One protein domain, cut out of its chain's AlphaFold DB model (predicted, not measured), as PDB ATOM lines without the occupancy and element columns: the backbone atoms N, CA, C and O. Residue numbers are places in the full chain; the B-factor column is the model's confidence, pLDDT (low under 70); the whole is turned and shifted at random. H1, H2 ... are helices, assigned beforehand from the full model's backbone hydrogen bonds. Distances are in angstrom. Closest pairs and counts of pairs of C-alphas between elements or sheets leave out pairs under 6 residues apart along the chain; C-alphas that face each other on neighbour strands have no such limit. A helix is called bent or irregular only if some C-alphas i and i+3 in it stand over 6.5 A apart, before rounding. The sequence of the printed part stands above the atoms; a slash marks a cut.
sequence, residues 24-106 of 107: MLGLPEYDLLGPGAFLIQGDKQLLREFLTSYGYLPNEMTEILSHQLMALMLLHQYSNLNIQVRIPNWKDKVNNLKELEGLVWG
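AT A GLANCE: This is residues 24 to 106 of the 107 residues of the protein "Phosphotransferase enzyme family protein" of Legionella drozanskii LLAP-1 (UniProt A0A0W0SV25). This is a small, compact cluster of helices in which the longest, H3, crosses H1 with its later residues and H6 with its earlier ones, each at about a right angle; the centres of these three make a triangle. H2 stands close beside H1 at one end of the whole, and the short helices H4 and H5 lie toward the other end. The printed part has 83 residues with six named helices, H1 to H6 in chain order, and no named strand; the class is all helix. It is compact, with a radius of gyration of the C-alphas of 12.1 A, and spans 33 by 29 by 21 A.

IN THESE COORDINATES: Begin at Met 24; after residues 24 to 27, find C-alpha 28 at (-26.961, 22.862, 75.369), where H1 starts and runs 18.1 A through residues 28 to 39. H1 is neither bent nor irregular, but only just: C-alphas 31 and 34 are 6.2 A apart. H2 is residues 44 to 54, 15.1 A long. Look next at C-alpha 63 at (-31.534, 38.416, 69.293); from there H3 runs 18.2 A to residue 75. H4, residues 81 to 84, and H5, residues 90 to 93, have four residues each. H6, residues 97 to 104, is 10.3 A long and ends at C-alpha 104 at (-22.295, 34.690, 61.824).

HOW THE PARTS SIT: Start with H1 and H3, which touch, about perpendicular at 80 degrees; the closest C-alphas are those of Tyr 30 and Leu 72, 6.4 A apart, and H3 touches H1 with residues 69 to 73 alone. With residues 66 to 70 alone H3 touches H6, also about perpendicular at 80 degrees, closest at the C-alphas of Met 70 and Glu 101, 5.7 A apart. H1 and H2 are close but not clearly touching, with the C-alphas of Gly 36 and Leu 47 closest at 6.4 A, and run opposite ways at a steep tilt of 38 degrees. H1 and H4 are close but not clearly touching too; there the closest C-alphas are Phe 38 and Gln 84, 5.7 A apart. H5 and H6 are near each other. H2 and H6 are only just apart, 8.4 A at their closest. In H2, H3 and H6 every O i to N i+4 pair is within hydrogen-bond range; in H1 4 of 8 are, and H4 and H5 are too short for such a pair.

THE WHOLE: The two C-alphas farthest apart are those of Leu 25 and Asp 92, at 35.6 A. The printed part has no cut and no long link: H2 to H3 is short, the others tight. Read the B-factor column for a mean pLDDT of the printed part of 94.7; no printed residue is under 70.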
ATOM      1  N   MET A  24     -18.440  17.803  77.743       93.81
ATOM      2  CA  MET A  24     -18.535  18.434  79.060       93.81
ATOM      3  C   MET A  24     -19.981  18.771  79.432       93.81
ATOM      4  O   MET A  24     -20.862  18.834  78.580       93.81
ATOM      5  N   LEU A  25     -20.223  19.011  80.723       95.94
ATOM      6  CA  LEU A  25     -21.479  19.600  81.186       95.94
ATOM      7  C   LEU A  25     -21.480  21.100  80.886       95.94
ATOM      8  O   LEU A  25     -20.507  21.793  81.176       95.94
ATOM      9  N   GLY A  26     -22.588  21.612  80.357       93.25
ATOM     10  CA  GLY A  26     -22.699  23.017  79.995       93.25
ATOM     11  C   GLY A  26     -24.072  23.375  79.448       93.25
ATOM     12  O   GLY A  26     -25.031  22.612  79.568       93.25
ATOM     13  N   LEU A  27     -24.149  24.566  78.860       95.88
ATOM     14  CA  LEU A  27     -25.337  25.011  78.142       95.88
ATOM     15  C   LEU A  27     -25.509  24.177  76.862       95.88
ATOM     16  O   LEU A  27     -24.527  24.007  76.136       95.88
ATOM     17  N   PRO A  28     -26.722  23.686  76.556       94.62
ATOM     18  CA  PRO A  28     -26.961  22.862  75.369       94.62
ATOM     19  C   PRO A  28     -26.657  23.606  74.060       94.62
ATOM     20  O   PRO A  28     -26.269  22.990  73.073       94.62
ATOM     21  N   GLU A  29     -26.747  24.939  74.051       95.81
ATOM     22  CA  GLU A  29     -26.407  25.773  72.895       95.81
ATOM     23  C   GLU A  29     -24.929  25.667  72.492       95.81
ATOM     24  O   GLU A  29     -24.572  26.016  71.367       95.81
ATOM     25  N   TYR A  30     -24.056  25.177  73.379       95.38
ATOM     26  CA  TYR A  30     -22.639  24.991  73.074       95.38
ATOM     27  C   TYR A  30     -22.422  23.974  71.943       95.38
ATOM     28  O   TYR A  30     -21.558  24.183  71.089       95.38
ATOM     29  N   ASP A  31     -23.258  22.935  71.862       93.38
ATOM     30  CA  ASP A  31     -23.187  21.926  70.794       93.38
ATOM     31  C   ASP A  31     -23.559  22.506  69.417       93.38
ATOM     32  O   ASP A  31     -23.124  22.004  68.376       93.38
ATOM     33  N   LEU A  32     -24.306  23.618  69.388       94.56
ATOM     34  CA  LEU A  32     -24.717  24.293  68.152       94.56
ATOM     35  C   LEU A  32     -23.568  25.072  67.499       94.56
ATOM     36  O   LEU A  32     -23.649  25.403  66.314       94.56
ATOM     37  N   LEU A  33     -22.483  25.345  68.235       93.00
ATOM     38  CA  LEU A  33     -21.334  26.090  67.717       93.00
ATOM     39  C   LEU A  33     -20.652  25.360  66.560       93.00
ATOM     40  O   LEU A  33     -20.295  25.988  65.563       93.00
ATOM     41  N   GLY A  34     -20.502  24.036  66.676       90.06
ATOM     42  CA  GLY A  34     -19.864  23.188  65.670       90.06
ATOM     43  C   GLY A  34     -20.523  23.335  64.292       90.06
ATOM     44  O   GLY A  34     -19.882  23.801  63.346       90.06
ATOM     45  N   PRO A  35     -21.811  22.982  64.152       91.19
ATOM     46  CA  PRO A  35     -22.524  23.157  62.894       91.19
ATOM     47  C   PRO A  35     -22.725  24.631  62.522       91.19
ATOM     48  O   PRO A  35     -22.431  25.025  61.392       91.19
ATOM     49  N   GLY A  36     -23.163  25.453  63.476       92.25
ATOM     50  CA  GLY A  36     -23.598  26.825  63.231       92.25
ATOM     51  C   GLY A  36     -22.488  27.781  62.796       92.25
ATOM     52  O   GLY A  36     -22.648  28.498  61.810       92.25
ATOM     53  N   ALA A  37     -21.340  27.766  63.476       88.00
ATOM     54  CA  ALA A  37     -20.237  28.668  63.143       88.00
ATOM     55  C   ALA A  37     -19.356  28.112  62.014       88.00
ATOM     56  O   ALA A  37     -19.009  28.837  61.079       88.00
ATOM     57  N   PHE A  38     -18.996  26.822  62.074       83.31
ATOM     58  CA  PHE A  38     -17.955  26.272  61.196       83.31
ATOM     59  C   PHE A  38     -18.477  25.733  59.860       83.31
ATOM     60  O   PHE A  38     -17.788  25.869  58.845       83.31
ATOM     61  N   LEU A  39     -19.644  25.081  59.841       87.31
ATOM     62  CA  LEU A  39     -20.150  24.399  58.639       87.31
ATOM     63  C   LEU A  39     -21.101  25.257  57.830       87.31
ATOM     64  O   LEU A  39     -21.044  25.224  56.605       87.31
ATOM     65  N   ILE A  40     -21.960  26.004  58.518       93.00
ATOM     66  CA  ILE A  40     -22.990  26.826  57.886       93.00
ATOM     67  C   ILE A  40     -22.403  28.133  57.337       93.00
ATOM     68  O   ILE A  40     -22.923  28.684  56.374       93.00
ATOM     69  N   GLN A  41     -21.278  28.600  57.891       90.56
ATOM     70  CA  GLN A  41     -20.487  29.712  57.343       90.56
ATOM     71  C   GLN A  41     -21.325  30.977  57.079       90.56
ATOM     72  O   GLN A  41     -21.172  31.635  56.052       90.56
ATOM     73  N   GLY A  42     -22.220  31.320  58.008       92.56
ATOM     74  CA  GLY A  42     -23.054  32.523  57.927       92.56
ATOM     75  C   GLY A  42     -24.229  32.453  56.945       92.56
ATOM     76  O   GLY A  42     -24.926  33.457  56.790       92.56
ATOM     77  N   ASP A  43     -24.490  31.308  56.302       95.31
ATOM     78  CA  ASP A  43     -25.701  31.120  55.498       95.31
ATOM     79  C   ASP A  43     -26.943  31.119  56.402       95.31
ATOM     80  O   ASP A  43     -27.191  30.186  57.169       95.31
ATOM     81  N   LYS A  44     -27.737  32.190  56.314       94.00
ATOM     82  CA  LYS A  44     -28.907  32.403  57.178       94.00
ATOM     83  C   LYS A  44     -30.037  31.423  56.905       94.00
ATOM     84  O   LYS A  44     -30.762  31.059  57.831       94.00
ATOM     85  N   GLN A  45     -30.195  30.994  55.656       95.12
ATOM     86  CA  GLN A  45     -31.238  30.045  55.298       95.12
ATOM     87  C   GLN A  45     -30.894  28.662  55.851       95.12
ATOM     88  O   GLN A  45     -31.733  28.036  56.496       95.12
ATOM     89  N   LEU A  46     -29.647  28.226  55.667       95.56
ATOM     90  CA  LEU A  46     -29.178  26.947  56.188       95.56
ATOM     91  C   LEU A  46     -29.132  26.936  57.723       95.56
ATOM     92  O   LEU A  46     -29.481  25.927  58.329       95.56
ATOM     93  N   LEU A  47     -28.763  28.053  58.360       95.94
ATOM     94  CA  LEU A  47     -28.787  28.185  59.818       95.94
ATOM     95  C   LEU A  47     -30.202  28.034  60.381       95.94
ATOM     96  O   LEU A  47     -30.404  27.304  61.351       95.94
ATOM     97  N   ARG A  48     -31.184  28.688  59.751       95.69
ATOM     98  CA  ARG A  48     -32.594  28.569  60.130       95.69
ATOM     99  C   ARG A  48     -33.100  27.138  59.963       95.69
ATOM    100  O   ARG A  48     -33.723  26.612  60.880       95.69
ATOM    101  N   GLU A  49     -32.798  26.507  58.830       96.19
ATOM    102  CA  GLU A  49     -33.188  25.120  58.557       96.19
ATOM    103  C   GLU A  49     -32.577  24.151  59.580       96.19
ATOM    104  O   GLU A  49     -33.276  23.292  60.119       96.19
ATOM    105  N   PHE A  50     -31.293  24.333  59.907       95.62
ATOM    106  CA  PHE A  50     -30.599  23.555  60.931       95.62
ATOM    107  C   PHE A  50     -31.260  23.701  62.305       95.62
ATOM    108  O   PHE A  50     -31.578  22.694  62.931       95.62
ATOM    109  N   LEU A  51     -31.506  24.933  62.766       96.31
ATOM    110  CA  LEU A  51     -32.096  25.175  64.086       96.31
ATOM    111  C   LEU A  51     -33.532  24.648  64.180       96.31
ATOM    112  O   LEU A  51     -33.886  24.026  65.182       96.31
ATOM    113  N   THR A  52     -34.345  24.826  63.135       97.19
ATOM    114  CA  THR A  52     -35.703  24.263  63.103       97.19
ATOM    115  C   THR A  52     -35.690  22.740  63.073       97.19
ATOM    116  O   THR A  52     -36.442  22.121  63.821       97.19
ATOM    117  N   SER A  53     -34.802  22.127  62.288       95.12
ATOM    118  CA  SER A  53     -34.640  20.667  62.262       95.12
ATOM    119  C   SER A  53     -34.111  20.105  63.585       95.12
ATOM    120  O   SER A  53     -34.433  18.974  63.941       95.12
ATOM    121  N   TYR A  54     -33.318  20.889  64.323       95.31
ATOM    122  CA  TYR A  54     -32.837  20.535  65.660       95.31
ATOM    123  C   TYR A  54     -33.953  20.578  66.716       95.31
ATOM    124  O   TYR A  54     -33.935  19.789  67.658       95.31
ATOM    125  N   GLY A  55     -34.936  21.468  66.549       96.81
ATOM    126  CA  GLY A  55     -36.112  21.568  67.419       96.81
ATOM    127  C   GLY A  55     -36.478  22.982  67.872       96.81
ATOM    128  O   GLY A  55     -37.463  23.127  68.590       96.81
ATOM    129  N   TYR A  56     -35.733  24.017  67.463       96.94
ATOM    130  CA  TYR A  56     -36.088  25.406  67.770       96.94
ATOM    131  C   TYR A  56     -37.285  25.866  66.939       96.94
ATOM    132  O   TYR A  56     -37.328  25.723  65.712       96.94
ATOM    133  N   LEU A  57     -38.233  26.518  67.596       97.38
ATOM    134  CA  LEU A  57     -39.332  27.195  66.936       97.38
ATOM    135  C   LEU A  57     -38.849  28.513  66.304       97.38
ATOM    136  O   LEU A  57     -37.953  29.178  66.829       97.38
ATOM    137  N   PRO A  58     -39.469  28.963  65.197       94.81
ATOM    138  CA  PRO A  58     -39.107  30.227  64.554       94.81
ATOM    139  C   PRO A  58     -39.108  31.454  65.476       94.81
ATOM    140  O   PRO A  58     -38.345  32.382  65.242       94.81
ATOM    141  N   ASN A  59     -39.958  31.476  66.504       95.88
ATOM    142  CA  ASN A  59     -40.045  32.565  67.479       95.88
ATOM    143  C   ASN A  59     -39.003  32.476  68.610       95.88
ATOM    144  O   ASN A  59     -38.899  33.414  69.395       95.88
ATOM    145  N   GLU A  60     -38.244  31.382  68.705       96.19
ATOM    146  CA  GLU A  60     -37.155  31.208  69.677       96.19
ATOM    147  C   GLU A  60     -35.802  31.683  69.123       96.19
ATOM    148  O   GLU A  60     -34.889  31.994  69.890       96.19
ATOM    149  N   MET A  61     -35.691  31.821  67.797       95.88
ATOM    150  CA  MET A  61     -34.539  32.411  67.104       95.88
ATOM    151  C   MET A  61     -34.530  33.931  67.283       95.88
ATOM    152  O   MET A  61     -34.863  34.699  66.385       95.88
ATOM    153  N   THR A  62     -34.211  34.353  68.499       96.69
ATOM    154  CA  THR A  62     -34.245  35.748  68.938       96.69
ATOM    155  C   THR A  62     -32.853  36.372  68.942       96.69
ATOM    156  O   THR A  62     -31.835  35.673  68.953       96.69
ATOM    157  N   GLU A  63     -32.794  37.700  69.049       96.50
ATOM    158  CA  GLU A  63     -31.534  38.416  69.293       96.50
ATOM    159  C   GLU A  63     -30.814  37.921  70.558       96.50
ATOM    160  O   GLU A  63     -29.587  37.922  70.609       96.50
ATOM    161  N   ILE A  64     -31.561  37.451  71.566       96.88
ATOM    162  CA  ILE A  64     -30.997  36.890  72.801       96.88
ATOM    163  C   ILE A  64     -30.239  35.594  72.498       96.88
ATOM    164  O   ILE A  64     -29.099  35.442  72.935       96.88
ATOM    165  N   LEU A  65     -30.832  34.689  71.710       96.94
ATOM    166  CA  LEU A  65     -30.169  33.451  71.292       96.94
ATOM    167  C   LEU A  65     -28.931  33.748  70.435       96.94
ATOM    168  O   LEU A  65     -27.872  33.171  70.667       96.94
ATOM    169  N   SER A  66     -29.042  34.681  69.484       97.25
ATOM    170  CA  SER A  66     -27.913  35.136  68.657       97.25
ATOM    171  C   SER A  66     -26.754  35.641  69.523       97.25
ATOM    172  O   SER A  66     -25.601  35.232  69.347       97.25
ATOM    173  N   HIS A  67     -27.063  36.466  70.524       97.44
ATOM    174  CA  HIS A  67     -26.077  36.988  71.458       97.44
ATOM    175  C   HIS A  67     -25.446  35.888  72.328       97.44
ATOM    176  O   HIS A  67     -24.227  35.878  72.518       97.44
ATOM    177  N   GLN A  68     -26.244  34.930  72.810       97.31
ATOM    178  CA  GLN A  68     -25.758  33.784  73.582       97.31
ATOM    179  C   GLN A  68     -24.809  32.912  72.752       97.31
ATOM    180  O   GLN A  68     -23.717  32.594  73.219       97.31
ATOM    181  N   LEU A  69     -25.166  32.580  71.509       97.19
ATOM    182  CA  LEU A  69     -24.310  31.801  70.609       97.19
ATOM    183  C   LEU A  69     -23.000  32.533  70.297       97.19
ATOM    184  O   LEU A  69     -21.933  31.919  70.304       97.19
ATOM    185  N   MET A  70     -23.049  33.854  70.103       97.19
ATOM    186  CA  MET A  70     -21.845  34.666  69.935       97.19
ATOM    187  C   MET A  70     -20.953  34.637  71.181       97.19
ATOM    188  O   MET A  70     -19.741  34.444  71.063       97.19
ATOM    189  N   ALA A  71     -21.534  34.791  72.371       97.38
ATOM    190  CA  ALA A  71     -20.795  34.724  73.627       97.38
ATOM    191  C   ALA A  71     -20.145  33.345  73.826       97.38
ATOM    192  O   ALA A  71     -18.959  33.271  74.143       97.38
ATOM    193  N   LEU A  72     -20.879  32.259  73.573       96.94
ATOM    194  CA  LEU A  72     -20.353  30.896  73.664       96.94
ATOM    195  C   LEU A  72     -19.246  30.635  72.634       96.94
ATOM    196  O   LEU A  72     -18.230  30.035  72.979       96.94
ATOM    197  N   MET A  73     -19.385  31.137  71.403       95.50
ATOM    198  CA  MET A  73     -18.341  31.043  70.376       95.50
ATOM    199  C   MET A  73     -17.046  31.738  70.816       95.50
ATOM    200  O   MET A  73     -15.959  31.188  70.624       95.50
ATOM    201  N   LEU A  74     -17.157  32.927  71.424       95.81
ATOM    202  CA  LEU A  74     -16.016  33.679  71.952       95.81
ATOM    203  C   LEU A  74     -15.370  32.985  73.158       95.81
ATOM    204  O   LEU A  74     -14.143  32.958  73.235       95.81
ATOM    205  N   LEU A  75     -16.178  32.421  74.061       95.75
ATOM    206  CA  LEU A  75     -15.740  31.729  75.282       95.75
ATOM    207  C   LEU A  75     -15.331  30.267  75.056       95.75
ATOM    208  O   LEU A  75     -14.954  29.582  76.006       95.75
ATOM    209  N   HIS A  76     -15.415  29.772  73.822       94.44
ATOM    210  CA  HIS A  76     -15.041  28.404  73.496       94.44
ATOM    211  C   HIS A  76     -13.593  28.110  73.930       94.44
ATOM    212  O   HIS A  76     -12.706  28.936  73.717       94.44
ATOM    213  N   GLN A  77     -13.319  26.926  74.496       92.00
ATOM    214  CA  GLN A  77     -11.993  26.607  75.062       92.00
ATOM    215  C   GLN A  77     -10.848  26.748  74.042       92.00
ATOM    216  O   GLN A  77      -9.743  27.166  74.380       92.00
ATOM    217  N   TYR A  78     -11.146  26.471  72.771       90.81
ATOM    218  CA  TYR A  78     -10.233  26.613  71.634       90.81
ATOM    219  C   TYR A  78     -10.591  27.808  70.732       90.81
ATOM    220  O   TYR A  78     -10.424  27.742  69.513       90.81
ATOM    221  N   SER A  79     -11.169  28.871  71.300       92.75
ATOM    222  CA  SER A  79     -11.640  30.033  70.542       92.75
ATOM    223  C   SER A  79     -10.514  30.682  69.734       92.75
ATOM    224  O   SER A  79      -9.464  31.063  70.253       92.75
ATOM    225  N   ASN A  80     -10.740  30.785  68.428       93.75
ATOM    226  CA  ASN A  80      -9.856  31.435  67.475       93.75
ATOM    227  C   ASN A  80     -10.694  31.855  66.268       93.75
ATOM    228  O   ASN A  80     -10.966  31.050  65.373       93.75
ATOM    229  N   LEU A  81     -11.065  33.134  66.219       92.75
ATOM    230  CA  LEU A  81     -11.956  33.668  65.186       92.75
ATOM    231  C   LEU A  81     -11.425  33.464  63.760       92.75
ATOM    232  O   LEU A  81     -12.216  33.328  62.833       92.75
ATOM    233  N   ASN A  82     -10.102  33.388  63.568       92.06
ATOM    234  CA  ASN A  82      -9.516  33.121  62.249       92.06
ATOM    235  C   ASN A  82      -9.789  31.695  61.750       92.06
ATOM    236  O   ASN A  82      -9.730  31.452  60.549       92.06
ATOM    237  N   ILE A  83     -10.050  30.758  62.664       89.12
ATOM    238  CA  ILE A  83     -10.373  29.359  62.361       89.12
ATOM    239  C   ILE A  83     -11.893  29.154  62.376       89.12
ATOM    240  O   ILE A  83     -12.424  28.464  61.509       89.12
ATOM    241  N   GLN A  84     -12.582  29.766  63.345       90.44
ATOM    242  CA  GLN A  84     -14.024  29.631  63.553       90.44
ATOM    243  C   GLN A  84     -14.846  30.293  62.448       90.44
ATOM    244  O   GLN A  84     -15.774  29.683  61.919       90.44
ATOM    245  N   VAL A  85     -14.498  31.524  62.063       92.44
ATOM    246  CA  VAL A  85     -15.271  32.289  61.083       92.44
ATOM    247  C   VAL A  85     -14.782  31.943  59.681       92.44
ATOM    248  O   VAL A  85     -13.826  32.527  59.170       92.44
ATOM    249  N   ARG A  86     -15.458  30.992  59.029       89.94
ATOM    250  CA  ARG A  86     -15.116  30.544  57.665       89.94
ATOM    251  C   ARG A  86     -15.811  31.351  56.563       89.94
ATOM    252  O   ARG A  86     -15.999  30.865  55.456       89.94
ATOM    253  N   ILE A  87     -16.170  32.596  56.866       93.12
ATOM    254  CA  ILE A  87     -16.764  33.536  55.912       93.12
ATOM    255  C   ILE A  87     -15.624  34.283  55.205       93.12
ATOM    256  O   ILE A  87     -14.818  34.932  55.882       93.12
ATOM    257  N   PRO A  88     -15.533  34.249  53.861       93.00
ATOM    258  CA  PRO A  88     -14.482  34.954  53.136       93.00
ATOM    259  C   PRO A  88     -14.457  36.448  53.470       93.00
ATOM    260  O   PRO A  88     -15.504  37.109  53.458       93.00
ATOM    261  N   ASN A  89     -13.254  36.961  53.750       95.19
ATOM    262  CA  ASN A  89     -12.975  38.367  54.059       95.19
ATOM    263  C   ASN A  89     -13.850  38.938  55.190       95.19
ATOM    264  O   ASN A  89     -14.229  40.102  55.159       95.19
ATOM    265  N   TRP A  90     -14.216  38.123  56.187       95.69
ATOM    266  CA  TRP A  90     -15.122  38.557  57.259       95.69
ATOM    267  C   TRP A  90     -14.615  39.778  58.033       95.69
ATOM    268  O   TRP A  90     -15.422  40.597  58.455       95.69
ATOM    269  N   LYS A  91     -13.294  39.932  58.172       97.00
ATOM    270  CA  LYS A  91     -12.674  41.069  58.871       97.00
ATOM    271  C   LYS A  91     -12.917  42.409  58.183       97.00
ATOM    272  O   LYS A  91     -12.956  43.421  58.861       97.00
ATOM    273  N   ASP A  92     -13.114  42.402  56.868       97.81
ATOM    274  CA  ASP A  92     -13.423  43.616  56.106       97.81
ATOM    275  C   ASP A  92     -14.924  43.946  56.157       97.81
ATOM    276  O   ASP A  92     -15.348  45.020  55.738       97.81
ATOM    277  N   LYS A  93     -15.744  43.006  56.646       97.00
ATOM    278  CA  LYS A  93     -17.207  43.117  56.702       97.00
ATOM    279  C   LYS A  93     -17.722  43.602  58.055       97.00
ATOM    280  O   LYS A  93     -18.905  43.911  58.145       97.00
ATOM    281  N   VAL A  94     -16.883  43.613  59.094       97.81
ATOM    282  CA  VAL A  94     -17.304  43.898  60.474       97.81
ATOM    283  C   VAL A  94     -16.262  44.738  61.208       97.81
ATOM    284  O   VAL A  94     -15.064  44.496  61.095       97.81
ATOM    285  N   ASN A  95     -16.721  45.691  62.015       97.69
ATOM    286  CA  ASN A  95     -15.883  46.610  62.792       97.69
ATOM    287  C   ASN A  95     -16.038  46.422  64.307       97.69
ATOM    288  O   ASN A  95     -15.327  47.041  65.096       97.69
ATOM    289  N   ASN A  96     -16.991  45.595  64.731       97.12
ATOM    290  CA  ASN A  96     -17.280  45.329  66.133       97.12
ATOM    291  C   ASN A  96     -17.911  43.937  66.314       97.12
ATOM    292  O   ASN A  96     -18.284  43.265  65.352       97.12
ATOM    293  N   LEU A  97     -18.031  43.498  67.571       96.12
ATOM    294  CA  LEU A  97     -18.570  42.174  67.897       96.12
ATOM    295  C   LEU A  97     -20.053  42.018  67.550       96.12
ATOM    296  O   LEU A  97     -20.473  40.903  67.263       96.12
ATOM    297  N   LYS A  98     -20.838  43.104  67.541       97.38
ATOM    298  CA  LYS A  98     -22.261  43.038  67.180       97.38
ATOM    299  C   LYS A  98     -22.445  42.818  65.678       97.38
ATOM    300  O   LYS A  98     -23.289  42.030  65.272       97.38
ATOM    301  N   GLU A  99     -21.622  43.458  64.857       97.88
ATOM    302  CA  GLU A  99     -21.572  43.195  63.416       97.88
ATOM    303  C   GLU A  99     -21.091  41.769  63.128       97.88
ATOM    304  O   GLU A  99     -21.646  41.105  62.257       97.88
ATOM    305  N   LEU A 100     -20.124  41.257  63.898       97.44
ATOM    306  CA  LEU A 100     -19.693  39.861  63.793       97.44
ATOM    307  C   LEU A 100     -20.793  38.872  64.202       97.44
ATOM    308  O   LEU A 100     -20.999  37.878  63.510       97.44
ATOM    309  N   GLU A 101     -21.530  39.161  65.276       97.44
ATOM    310  CA  GLU A 101     -22.717  38.403  65.681       97.44
ATOM    311  C   GLU A 101     -23.747  38.362  64.545       97.44
ATOM    312  O   GLU A 101     -24.205  37.285  64.174       97.44
ATOM    313  N   GLY A 102     -24.071  39.517  63.957       97.06
ATOM    314  CA  GLY A 102     -24.996  39.607  62.827       97.06
ATOM    315  C   GLY A 102     -24.503  38.831  61.604       97.06
ATOM    316  O   GLY A 102     -25.277  38.122  60.960       97.06
ATOM    317  N   LEU A 103     -23.202  38.897  61.317       96.56
ATOM    318  CA  LEU A 103     -22.589  38.188  60.197       96.56
ATOM    319  C   LEU A 103     -22.662  36.661  60.376       96.56
ATOM    320  O   LEU A 103     -23.049  35.961  59.443       96.56
ATOM    321  N   VAL A 104     -22.330  36.141  61.560       95.94
ATOM    322  CA  VAL A 104     -22.295  34.690  61.824       95.94
ATOM    323  C   VAL A 104     -23.690  34.150  62.143       95.94
ATOM    324  O   VAL A 104     -24.186  33.288  61.424       95.94
ATOM    325  N   TRP A 105     -24.365  34.710  63.148       95.88
ATOM    326  CA  TRP A 105     -25.612  34.192  63.727       95.88
ATOM    327  C   TRP A 105     -26.835  34.942  63.213       95.88
ATOM    328  O   TRP A 105     -27.563  34.381  62.404       95.88
ATOM    329  N   GLY A 106     -26.959  36.230  63.553       89.56
ATOM    330  CA  GLY A 106     -27.958  37.196  63.071       89.56
ATOM    331  C   GLY A 106     -29.279  36.599  62.582       89.56
ATOM    332  O   GLY A 106     -29.414  36.373  61.376       89.56
TER     333      GLY A 106